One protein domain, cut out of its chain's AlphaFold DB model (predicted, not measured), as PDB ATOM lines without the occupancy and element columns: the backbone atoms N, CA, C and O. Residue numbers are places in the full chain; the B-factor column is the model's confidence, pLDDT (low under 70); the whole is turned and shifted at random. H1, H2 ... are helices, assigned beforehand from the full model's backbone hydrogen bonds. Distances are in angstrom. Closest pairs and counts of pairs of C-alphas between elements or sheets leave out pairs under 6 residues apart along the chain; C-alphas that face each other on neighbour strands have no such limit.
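AT A GLANCE: This is residues 348 to 430 of the 452 residues of an uncharacterized protein of Burkholderia cepacia (UniProt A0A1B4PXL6). The longest helix, H1, and the shorter H4 lie side by side and run the same way, with the small helix H2 packed on both; a second long helix, H5, extends the rod at one end, separate from the other helices, with residues 424 to 430 sticking out. Little H3 and the long loop of residues 382 to 394 lead to the other end of the rod, where H1 begins. The printed part has 83 residues, with five named helices in the order H1, H2, H3, H4, H5 and no named strand; its class is all helix. It is only just loose, close to compact, with a radius of gyration of the C-alphas of 14.4 A, and the C-alphas span 47 by 20 by 16 A.

HOW THE PARTS SIT: H1, residues 348 to 368, and H4, residues 400 to 409, touch, with 14 pairs of C-alphas within 8 A. Their closest C-alphas, those of Ile 356 and Ala 402, are 5.1 A apart. Their lines stand at a shallow tilt of 5 degrees, and they run the same way. H2, residues 377 to 381, touches H1, which touches it with residues 358 to 363 alone; the closest C-alphas are those of Ile 359 and Leu 380, 5.6 A apart. H2 also touches H4, with the closest C-alphas, those of Lys 377 and Leu 406, 6.4 A apart. H3, residues 395 to 398, and H4 are close but not clearly touching: the closest C-alphas, those of Thr 396 and Trp 403, are 6.0 A apart. H3 and H1 are also close but not clearly touching, with the closest C-alphas, those of Asp 348 and Arg 398, 7.3 A apart. H5, residues 413 to 430, is apart from H1, H2, H3 and H4. In H1, H2, H4 and H5 every O i to N i+4 pair is within hydrogen-bond range; H3 is too short for such a pair, and its one O i to N i+3 pair is not within range.

IN THESE COORDINATES: H1 begins at C-alpha 348, at (38.891, -19.116, -4.555), and measures 29.9 A from first to last C-alpha. H4 measures 14.3 A, and its C-alpha 400 is at (31.915, -19.887, 3.057). H5 measures 26.2 A and ends at C-alpha 430, at (40.167, -55.316, 23.994). H2 has 5 residues and H3 has 4.

THE WHOLE: The two C-alphas farthest apart, those of Arg 393 and Ala 429, are 48.4 A apart. The printed part has no cut. The link from H2 to H3 is long, with 13 residues; those from H3 to H4 and from H4 to H5 are tight, and that from H1 to H2 is short. The mean pLDDT of the printed part is 86.1, and residues 348, 427, 429 and 430 are under 70.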
ATOM      1  N   ASP A 348      39.653 -18.971  -5.799       69.19
ATOM      2  CA  ASP A 348      38.891 -19.116  -4.555       69.19
ATOM      3  C   ASP A 348      38.086 -20.415  -4.558       69.19
ATOM      4  O   ASP A 348      38.151 -21.154  -3.584       69.19
ATOM      5  N   THR A 349      37.439 -20.767  -5.674       71.75
ATOM      6  CA  THR A 349      36.724 -22.046  -5.822       71.75
ATOM      7  C   THR A 349      37.666 -23.239  -5.663       71.75
ATOM      8  O   THR A 349      37.365 -24.187  -4.942       71.75
ATOM      9  N   ARG A 350      38.858 -23.173  -6.272       74.69
ATOM     10  CA  ARG A 350      39.878 -24.221  -6.133       74.69
ATOM     11  C   ARG A 350      40.401 -24.319  -4.699       74.69
ATOM     12  O   ARG A 350      40.497 -25.415  -4.159       74.69
ATOM     13  N   LEU A 351      40.700 -23.183  -4.068       79.75
ATOM     14  CA  LEU A 351      41.151 -23.133  -2.677       79.75
ATOM     15  C   LEU A 351      40.071 -23.619  -1.698       79.75
ATOM     16  O   LEU A 351      40.403 -24.305  -0.734       79.75
ATOM     17  N   ALA A 352      38.798 -23.293  -1.945       85.62
ATOM     18  CA  ALA A 352      37.662 -23.791  -1.176       85.62
ATOM     19  C   ALA A 352      37.564 -25.318  -1.282       85.62
ATOM     20  O   ALA A 352      37.503 -25.989  -0.254       85.62
ATOM     21  N   GLY A 353      37.653 -25.870  -2.497       85.56
ATOM     22  CA  GLY A 353      37.680 -27.317  -2.721       85.56
ATOM     23  C   GLY A 353      38.853 -28.008  -2.016       85.56
ATOM     24  O   GLY A 353      38.650 -28.984  -1.294       85.56
ATOM     25  N   GLU A 354      40.072 -27.469  -2.146       87.94
ATOM     26  CA  GLU A 354      41.262 -27.971  -1.439       87.94
ATOM     27  C   GLU A 354      41.070 -27.970   0.089       87.94
ATOM     28  O   GLU A 354      41.453 -28.928   0.764       87.94
ATOM     29  N   LEU A 355      40.470 -26.909   0.642       92.19
ATOM     30  CA  LEU A 355      40.210 -26.783   2.076       92.19
ATOM     31  C   LEU A 355      39.174 -27.786   2.574       92.19
ATOM     32  O   LEU A 355      39.426 -28.431   3.588       92.19
ATOM     33  N   ILE A 356      38.040 -27.927   1.882       93.38
ATOM     34  CA  ILE A 356      36.966 -28.859   2.260       93.38
ATOM     35  C   ILE A 356      37.525 -30.278   2.339       93.38
ATOM     36  O   ILE A 356      37.465 -30.913   3.396       93.38
ATOM     37  N   VAL A 357      38.178 -30.725   1.261       91.81
ATOM     38  CA  VAL A 357      38.794 -32.056   1.190       91.81
ATOM     39  C   VAL A 357      39.819 -32.237   2.311       91.81
ATOM     40  O   VAL A 357      39.807 -33.261   3.001       91.81
ATOM     41  N   HIS A 358      40.675 -31.237   2.550       93.00
ATOM     42  CA  HIS A 358      41.662 -31.295   3.625       93.00
ATOM     43  C   HIS A 358      41.020 -31.428   5.009       93.00
ATOM     44  O   HIS A 358      41.444 -32.275   5.796       93.00
ATOM     45  N   ILE A 359      40.014 -30.609   5.324       96.31
ATOM     46  CA  ILE A 359      39.350 -30.583   6.634       96.31
ATOM     47  C   ILE A 359      38.698 -31.936   6.926       96.31
ATOM     48  O   ILE A 359      38.880 -32.485   8.015       96.31
ATOM     49  N   GLU A 360      37.979 -32.502   5.958       94.44
ATOM     50  CA  GLU A 360      37.306 -33.792   6.116       94.44
ATOM     51  C   GLU A 360      38.297 -34.942   6.293       94.44
ATOM     52  O   GLU A 360      38.143 -35.784   7.184       94.44
ATOM     53  N   GLN A 361      39.346 -34.982   5.466       90.88
ATOM     54  CA  GLN A 361      40.416 -35.970   5.599       90.88
ATOM     55  C   GLN A 361      41.118 -35.838   6.951       90.88
ATOM     56  O   GLN A 361      41.352 -36.840   7.633       90.88
ATOM     57  N   ARG A 362      41.404 -34.606   7.383       93.25
ATOM     58  CA  ARG A 362      42.081 -34.338   8.650       93.25
ATOM     59  C   ARG A 362      41.231 -34.730   9.854       93.25
ATOM     60  O   ARG A 362      41.749 -35.345  10.784       93.25
ATOM     61  N   SER A 363      39.938 -34.421   9.822       93.69
ATOM     62  CA  SER A 363      38.969 -34.820  10.847       93.69
ATOM     63  C   SER A 363      38.916 -36.341  10.995       93.69
ATOM     64  O   SER A 363      39.087 -36.864  12.101       93.69
ATOM     65  N   ARG A 364      38.786 -37.070   9.874       91.75
ATOM     66  CA  ARG A 364      38.811 -38.541   9.861       91.75
ATOM     67  C   ARG A 364      40.121 -39.092  10.415       91.75
ATOM     68  O   ARG A 364      40.090 -39.958  11.285       91.75
ATOM     69  N   HIS A 365      41.256 -38.553   9.971       89.31
ATOM     70  CA  HIS A 365      42.575 -38.983  10.427       89.31
ATOM     71  C   HIS A 365      42.750 -38.815  11.944       89.31
ATOM     72  O   HIS A 365      43.103 -39.773  12.627       89.31
ATOM     73  N   LEU A 366      42.467 -37.626  12.494       89.88
ATOM     74  CA  LEU A 366      42.620 -37.351  13.931       89.88
ATOM     75  C   LEU A 366      41.728 -38.256  14.795       89.88
ATOM     76  O   LEU A 366      42.112 -38.658  15.896       89.88
ATOM     77  N   ARG A 367      40.531 -38.591  14.304       89.88
ATOM     78  CA  ARG A 367      39.621 -39.519  14.987       89.88
ATOM     79  C   ARG A 367      40.150 -40.954  14.934       89.88
ATOM     80  O   ARG A 367      40.183 -41.605  15.975       89.88
ATOM     81  N   ALA A 368      40.620 -41.403  13.772       86.06
ATOM     82  CA  ALA A 368      41.152 -42.751  13.570       86.06
ATOM     83  C   ALA A 368      42.435 -43.018  14.376       86.06
ATOM     84  O   ALA A 368      42.589 -44.093  14.946       86.06
ATOM     85  N   THR A 369      43.330 -42.032  14.496       79.06
ATOM     86  CA  THR A 369      44.589 -42.164  15.255       79.06
ATOM     87  C   THR A 369      44.432 -41.943  16.762       79.06
ATOM     88  O   THR A 369      45.412 -41.944  17.508       79.06
ATOM     89  N   GLY A 370      43.202 -41.758  17.251       81.25
ATOM     90  CA  GLY A 370      42.927 -41.631  18.680       81.25
ATOM     91  C   GLY A 370      43.485 -40.348  19.306       81.25
ATOM     92  O   GLY A 370      43.917 -40.377  20.464       81.25
ATOM     93  N   TYR A 371      43.462 -39.230  18.567       84.19
ATOM     94  CA  TYR A 371      43.985 -37.926  18.988       84.19
ATOM     95  C   TYR A 371      43.504 -37.526  20.394       84.19
ATOM     96  O   TYR A 371      42.310 -37.410  20.652       84.19
ATOM     97  N   GLN A 372      44.431 -37.314  21.329       82.25
ATOM     98  CA  GLN A 372      44.117 -37.176  22.763       82.25
ATOM     99  C   GLN A 372      43.409 -35.853  23.115       82.25
ATOM    100  O   GLN A 372      42.670 -35.774  24.095       82.25
ATOM    101  N   ARG A 373      43.649 -34.795  22.334       87.62
ATOM    102  CA  ARG A 373      43.123 -33.448  22.595       87.62
ATOM    103  C   ARG A 373      41.809 -33.213  21.845       87.62
ATOM    104  O   ARG A 373      41.451 -33.983  20.953       87.62
ATOM    105  N   ARG A 374      41.105 -32.136  22.203       91.75
ATOM    106  CA  ARG A 374      39.924 -31.654  21.473       91.75
ATOM    107  C   ARG A 374      40.310 -31.267  20.045       91.75
ATOM    108  O   ARG A 374      41.312 -30.573  19.852       91.75
ATOM    109  N   ILE A 375      39.518 -31.684  19.060       93.81
ATOM    110  CA  ILE A 375      39.732 -31.317  17.653       93.81
ATOM    111  C   ILE A 375      39.259 -29.872  17.441       93.81
ATOM    112  O   ILE A 375      38.069 -29.602  17.336       93.81
ATOM    113  N   THR A 376      40.187 -28.919  17.422       94.44
ATOM    114  CA  THR A 376      39.887 -27.494  17.192       94.44
ATOM    115  C   THR A 376      40.031 -27.113  15.717       94.44
ATOM    116  O   THR A 376      40.705 -27.814  14.962       94.44
ATOM    117  N   LYS A 377      39.513 -25.939  15.322       93.69
ATOM    118  CA  LYS A 377      39.785 -25.322  14.006       93.69
ATOM    119  C   LYS A 377      41.281 -25.312  13.677       93.69
ATOM    120  O   LYS A 377      41.697 -25.717  12.597       93.69
ATOM    121  N   THR A 378      42.107 -24.931  14.653       90.50
ATOM    122  CA  THR A 378      43.569 -24.945  14.529       90.50
ATOM    123  C   THR A 378      44.115 -26.350  14.280       90.50
ATOM    124  O   THR A 378      45.031 -26.499  13.482       90.50
ATOM    125  N   ALA A 379      43.574 -27.387  14.929       89.38
ATOM    126  CA  ALA A 379      44.002 -28.769  14.708       89.38
ATOM    127  C   ALA A 379      43.625 -29.274  13.302       89.38
ATOM    128  O   ALA A 379      44.448 -29.922  12.650       89.38
ATOM    129  N   LEU A 380      42.432 -28.926  12.814       93.69
ATOM    130  CA  LEU A 380      41.945 -29.279  11.474       93.69
ATOM    131  C   LEU A 380      42.727 -28.584  10.355       93.69
ATOM    132  O   LEU A 380      42.967 -29.180   9.315       93.69
ATOM    133  N   LEU A 381      43.172 -27.350  10.584       93.38
ATOM    134  CA  LEU A 381      43.973 -26.599   9.615       93.38
ATOM    135  C   LEU A 381      45.480 -26.790   9.798       93.38
ATOM    136  O   LEU A 381      46.248 -26.332   8.959       93.38
ATOM    137  N   SER A 382      45.916 -27.438  10.884       86.94
ATOM    138  CA  SER A 382      47.322 -27.460  11.318       86.94
ATOM    139  C   SER A 382      48.285 -27.913  10.222       86.94
ATOM    140  O   SER A 382      49.384 -27.375  10.098       86.94
ATOM    141  N   THR A 383      47.858 -28.886   9.423       85.62
ATOM    142  CA  THR A 383      48.641 -29.480   8.345       85.62
ATOM    143  C   THR A 383      48.378 -28.844   6.991       85.62
ATOM    144  O   THR A 383      49.101 -29.170   6.063       85.62
ATOM    145  N   PHE A 384      47.395 -27.960   6.823       88.69
ATOM    146  CA  PHE A 384      47.114 -27.337   5.528       88.69
ATOM    147  C   PHE A 384      48.259 -26.405   5.101       88.69
ATOM    148  O   PHE A 384      48.953 -25.851   5.950       88.69
ATOM    149  N   HIS A 385      48.474 -26.211   3.795       75.12
ATOM    150  CA  HIS A 385      49.560 -25.351   3.285       75.12
ATOM    151  C   HIS A 385      49.362 -23.861   3.614       75.12
ATOM    152  O   HIS A 385      50.327 -23.109   3.703       75.12
ATOM    153  N   ARG A 386      48.120 -23.445   3.902       80.31
ATOM    154  CA  ARG A 386      47.763 -22.107   4.404       80.31
ATOM    155  C   ARG A 386      46.963 -22.205   5.710       80.31
ATOM    156  O   ARG A 386      45.773 -21.892   5.727       80.31
ATOM    157  N   PRO A 387      47.586 -22.585   6.839       83.81
ATOM    158  CA  PRO A 387      46.863 -22.897   8.076       83.81
ATOM    159  C   PRO A 387      46.159 -21.676   8.697       83.81
ATOM    160  O   PRO A 387      45.232 -21.823   9.486       83.81
ATOM    161  N   LYS A 388      46.585 -20.459   8.327       85.31
ATOM    162  CA  LYS A 388      46.009 -19.176   8.769       85.31
ATOM    163  C   LYS A 388      45.085 -18.535   7.724       85.31
ATOM    164  O   LYS A 388      44.871 -17.327   7.768       85.31
ATOM    165  N   VAL A 389      44.570 -19.302   6.758       86.00
ATOM    166  CA  VAL A 389      43.745 -18.764   5.658       86.00
ATOM    167  C   VAL A 389      42.562 -17.930   6.167       86.00
ATOM    168  O   VAL A 389      42.370 -16.814   5.701       86.00
ATOM    169  N   PHE A 390      41.862 -18.392   7.204       89.44
ATOM    170  CA  PHE A 390      40.719 -17.685   7.796       89.44
ATOM    171  C   PHE A 390      41.100 -16.569   8.780       89.44
ATOM    172  O   PHE A 390      40.228 -15.871   9.281       89.44
ATOM    173  N   SER A 391      42.392 -16.370   9.061       84.50
ATOM    174  CA  SER A 391      42.862 -15.195   9.810       84.50
ATOM    175  C   SER A 391      42.977 -13.951   8.921       84.50
ATOM    176  O   SER A 391      43.154 -12.849   9.429       84.50
ATOM    177  N   GLN A 392      42.920 -14.117   7.596       81.62
ATOM    178  CA  GLN A 392      42.962 -13.016   6.639       81.62
ATOM    179  C   GLN A 392      41.566 -12.391   6.494       81.62
ATOM    180  O   GLN A 392      40.559 -13.095   6.416       81.62
ATOM    181  N   ARG A 393      41.510 -11.056   6.434       77.38
ATOM    182  CA  ARG A 393      40.251 -10.302   6.359       77.38
ATOM    183  C   ARG A 393      39.428 -10.714   5.130       77.38
ATOM    184  O   ARG A 393      39.958 -10.750   4.023       77.38
ATOM    185  N   GLY A 394      38.144 -11.010   5.339       77.38
ATOM    186  CA  GLY A 394      37.186 -11.371   4.284       77.38
ATOM    187  C   GLY A 394      37.280 -12.815   3.771       77.38
ATOM    188  O   GLY A 394      36.482 -13.205   2.927       77.38
ATOM    189  N   MET A 395      38.220 -13.638   4.259       83.88
ATOM    190  CA  MET A 395      38.354 -15.025   3.779       83.88
ATOM    191  C   MET A 395      37.246 -15.960   4.274       83.88
ATOM    192  O   MET A 395      36.950 -16.940   3.599       83.88
ATOM    193  N   THR A 396      36.630 -15.672   5.421       86.75
ATOM    194  CA  THR A 396      35.475 -16.430   5.936       86.75
ATOM    195  C   THR A 396      34.245 -16.268   5.048       86.75
ATOM    196  O   THR A 396      33.536 -17.235   4.818       86.75
ATOM    197  N   GLU A 397      34.031 -15.066   4.508       82.50
ATOM    198  CA  GLU A 397      32.927 -14.761   3.588       82.50
ATOM    199  C   GLU A 397      33.205 -15.305   2.182       82.50
ATOM    200  O   GLU A 397      32.328 -15.875   1.546       82.50
ATOM    201  N   ARG A 398      34.452 -15.180   1.706       80.62
ATOM    202  CA  ARG A 398      34.848 -15.635   0.363       80.62
ATOM    203  C   ARG A 398      34.885 -17.153   0.205       80.62
ATOM    204  O   ARG A 398      34.709 -17.642  -0.903       80.62
ATOM    205  N   LEU A 399      35.160 -17.889   1.282       88.56
ATOM    206  CA  LEU A 399      35.274 -19.351   1.283       88.56
ATOM    207  C   LEU A 399      34.247 -19.969   2.241       88.56
ATOM    208  O   LEU A 399      34.607 -20.772   3.106       88.56
ATOM    209  N   ILE A 400      32.985 -19.556   2.109       87.56
ATOM    210  CA  ILE A 400      31.915 -19.887   3.057       87.56
ATOM    211  C   ILE A 400      31.732 -21.400   3.243       87.56
ATOM    212  O   ILE A 400      31.780 -21.873   4.375       87.56
ATOM    213  N   ASP A 401      31.696 -22.180   2.161       89.06
ATOM    214  CA  ASP A 401      31.530 -23.642   2.228       89.06
ATOM    215  C   ASP A 401      32.673 -24.329   2.995       89.06
ATOM    216  O   ASP A 401      32.477 -25.261   3.786       89.06
ATOM    217  N   ALA A 402      33.903 -23.841   2.804       91.19
ATOM    218  CA  ALA A 402      35.073 -24.336   3.521       91.19
ATOM    219  C   ALA A 402      35.041 -23.936   5.004       91.19
ATOM    220  O   ALA A 402      35.461 -24.717   5.863       91.19
ATOM    221  N   TRP A 403      34.534 -22.741   5.319       93.88
ATOM    222  CA  TRP A 403      34.343 -22.283   6.693       93.88
ATOM    223  C   TRP A 403      33.269 -23.097   7.426       93.88
ATOM    224  O   TRP A 403      33.507 -23.562   8.539       93.88
ATOM    225  N   GLU A 404      32.129 -23.360   6.793       92.88
ATOM    226  CA  GLU A 404      31.072 -24.200   7.365       92.88
ATOM    227  C   GLU A 404      31.538 -25.643   7.588       92.88
ATOM    228  O   GLU A 404      31.246 -26.256   8.618       92.88
ATOM    229  N   THR A 405      32.322 -26.188   6.653       94.25
ATOM    230  CA  THR A 405      32.942 -27.512   6.803       94.25
ATOM    231  C   THR A 405      33.906 -27.545   7.995       94.25
ATOM    232  O   THR A 405      33.946 -28.533   8.738       94.25
ATOM    233  N   LEU A 406      34.661 -26.463   8.212       95.06
ATOM    234  CA  LEU A 406      35.556 -26.309   9.359       95.06
ATOM    235  C   LEU A 406      34.790 -26.262  10.688       95.06
ATOM    236  O   LEU A 406      35.202 -26.925  11.643       95.06
ATOM    237  N   GLU A 407      33.690 -25.510  10.757       93.94
ATOM    238  CA  GLU A 407      32.820 -25.448  11.941       93.94
ATOM    239  C   GLU A 407      32.239 -26.825  12.264       93.94
ATOM    240  O   GLU A 407      32.398 -27.319  13.377       93.94
ATOM    241  N   ARG A 408      31.668 -27.503  11.263       94.25
ATOM    242  CA  ARG A 408      31.032 -28.822  11.415       94.25
ATOM    243  C   ARG A 408      31.981 -29.898  11.937       94.25
ATOM    244  O   ARG A 408      31.567 -30.803  12.656       94.25
ATOM    245  N   ASN A 409      33.254 -29.826  11.554       93.94
ATOM    246  CA  ASN A 409      34.269 -30.785  11.988       93.94
ATOM    247  C   ASN A 409      34.956 -30.388  13.303       93.94
ATOM    248  O   ASN A 409      35.694 -31.204  13.869       93.94
ATOM    249  N   THR A 410      34.737 -29.163  13.792       94.94
ATOM    250  CA  THR A 410      35.281 -28.695  15.067       94.94
ATOM    251  C   THR A 410      34.517 -29.333  16.220       94.94
ATOM    252  O   THR A 410      33.295 -29.333  16.275       94.94
ATOM    253  N   GLU A 411      35.258 -29.900  17.162       91.75
ATOM    254  CA  GLU A 411      34.702 -30.647  18.280       91.75
ATOM    255  C   GLU A 411      34.425 -29.722  19.469       91.75
ATOM    256  O   GLU A 411      35.313 -28.998  19.939       91.75
ATOM    257  N   ASP A 412      33.203 -29.778  19.991       91.69
ATOM    258  CA  ASP A 412      32.829 -29.100  21.227       91.69
ATOM    259  C   ASP A 412      33.321 -29.874  22.484       91.69
ATOM    260  O   ASP A 412      33.764 -31.029  22.403       91.69
ATOM    261  N   PRO A 413      33.301 -29.261  23.685       88.44
ATOM    262  CA  PRO A 413      33.753 -29.920  24.912       88.44
ATOM    263  C   PRO A 413      32.980 -31.185  25.319       88.44
ATOM    264  O   PRO A 413      33.526 -31.994  26.074       88.44
ATOM    265  N   ALA A 414      31.713 -31.334  24.929       88.25
ATOM    266  CA  ALA A 414      30.894 -32.503  25.247       88.25
ATOM    267  C   ALA A 414      31.232 -33.663  24.301       88.25
ATOM    268  O   ALA A 414      31.566 -34.751  24.775       88.25
ATOM    269  N   ALA A 415      31.285 -33.397  22.995       87.38
ATOM    270  CA  ALA A 415      31.694 -34.348  21.967       87.38
ATOM    271  C   ALA A 415      33.108 -34.905  22.220       87.38
ATOM    272  O   ALA A 415      33.338 -36.110  22.102       87.38
ATOM    273  N   TRP A 416      34.047 -34.058  22.665       89.62
ATOM    274  CA  TRP A 416      35.398 -34.496  23.039       89.62
ATOM    275  C   TRP A 416      35.409 -35.474  24.219       89.62
ATOM    276  O   TRP A 416      36.094 -36.502  24.175       89.62
ATOM    277  N   ARG A 417      34.649 -35.166  25.277       87.62
ATOM    278  CA  ARG A 417      34.534 -36.034  26.458       87.62
ATOM    279  C   ARG A 417      33.931 -37.382  26.085       87.62
ATOM    280  O   ARG A 417      34.432 -38.406  26.544       87.62
ATOM    281  N   GLU A 418      32.915 -37.381  25.231       87.88
ATOM    282  CA  GLU A 418      32.270 -38.605  24.768       87.88
ATOM    283  C   GLU A 418      33.236 -39.476  23.957       87.88
ATOM    284  O   GLU A 418      33.439 -40.643  24.285       87.88
ATOM    285  N   ARG A 419      33.975 -38.889  23.007       89.06
ATOM    286  CA  ARG A 419      34.992 -39.611  22.227       89.06
ATOM    287  C   ARG A 419      36.070 -40.262  23.100       89.06
ATOM    288  O   ARG A 419      36.484 -41.393  22.833       89.06
ATOM    289  N   LEU A 420      36.536 -39.573  24.147       85.56
ATOM    290  CA  LEU A 420      37.509 -40.142  25.088       85.56
ATOM    291  C   LEU A 420      36.921 -41.297  25.909       85.56
ATOM    292  O   LEU A 420      37.614 -42.297  26.116       85.56
ATOM    293  N   LYS A 421      35.655 -41.194  26.340       85.00
ATOM    294  CA  LYS A 421      34.952 -42.288  27.026       85.00
ATOM    295  C   LYS A 421      34.823 -43.514  26.125       85.00
ATOM    296  O   LYS A 421      35.231 -44.596  26.547       85.00
ATOM    297  N   SER A 422      34.350 -43.350  24.887       81.25
ATOM    298  CA  SER A 422      34.200 -44.456  23.929       81.25
ATOM    299  C   SER A 422      35.538 -45.147  23.649       81.25
ATOM    300  O   SER A 422      35.615 -46.375  23.623       81.25
ATOM    301  N   ARG A 423      36.629 -44.377  23.531       78.19
ATOM    302  CA  ARG A 423      37.984 -44.923  23.359       78.19
ATOM    303  C   ARG A 423      38.442 -45.737  24.570       78.19
ATOM    304  O   ARG A 423      38.971 -46.836  24.411       78.19
ATOM    305  N   ASN A 424      38.258 -45.205  25.779       78.50
ATOM    306  CA  ASN A 424      38.654 -45.895  27.006       78.50
ATOM    307  C   ASN A 424      37.837 -47.184  27.211       78.50
ATOM    308  O   ASN A 424      38.398 -48.194  27.635       78.50
ATOM    309  N   ALA A 425      36.551 -47.181  26.847       75.44
ATOM    310  CA  ALA A 425      35.702 -48.371  26.852       75.44
ATOM    311  C   ALA A 425      36.182 -49.434  25.842       75.44
ATOM    312  O   ALA A 425      36.325 -50.600  26.211       75.44
ATOM    313  N   ALA A 426      36.525 -49.036  24.611       72.31
ATOM    314  CA  ALA A 426      37.054 -49.940  23.585       72.31
ATOM    315  C   ALA A 426      38.418 -50.550  23.970       72.31
ATOM    316  O   ALA A 426      38.645 -51.751  23.805       72.31
ATOM    317  N   SER A 427      39.317 -49.750  24.555       69.38
ATOM    318  CA  SER A 427      40.608 -50.236  25.063       69.38
ATOM    319  C   SER A 427      40.434 -51.219  26.228       69.38
ATOM    320  O   SER A 427      41.139 -52.228  26.291       69.38
ATOM    321  N   LYS A 428      39.457 -50.970  27.114       70.12
ATOM    322  CA  LYS A 428      39.114 -51.882  28.212       70.12
ATOM    323  C   LYS A 428      38.579 -53.213  27.677       70.12
ATOM    324  O   LYS A 428      39.101 -54.242  28.075       70.12
ATOM    325  N   ALA A 429      37.639 -53.194  26.728       66.31
ATOM    326  CA  ALA A 429      37.074 -54.398  26.108       66.31
ATOM    327  C   ALA A 429      38.123 -55.256  25.376       66.31
ATOM    328  O   ALA A 429      38.106 -56.481  25.477       66.31
ATOM    329  N   THR A 430      39.081 -54.615  24.699       65.00
ATOM    330  CA  THR A 430      40.167 -55.316  23.994       65.00
ATOM    331  C   THR A 430      41.091 -56.044  24.976       65.00
ATOM    332  O   THR A 430      41.425 -57.200  24.741       65.00
TER     333      THR A 430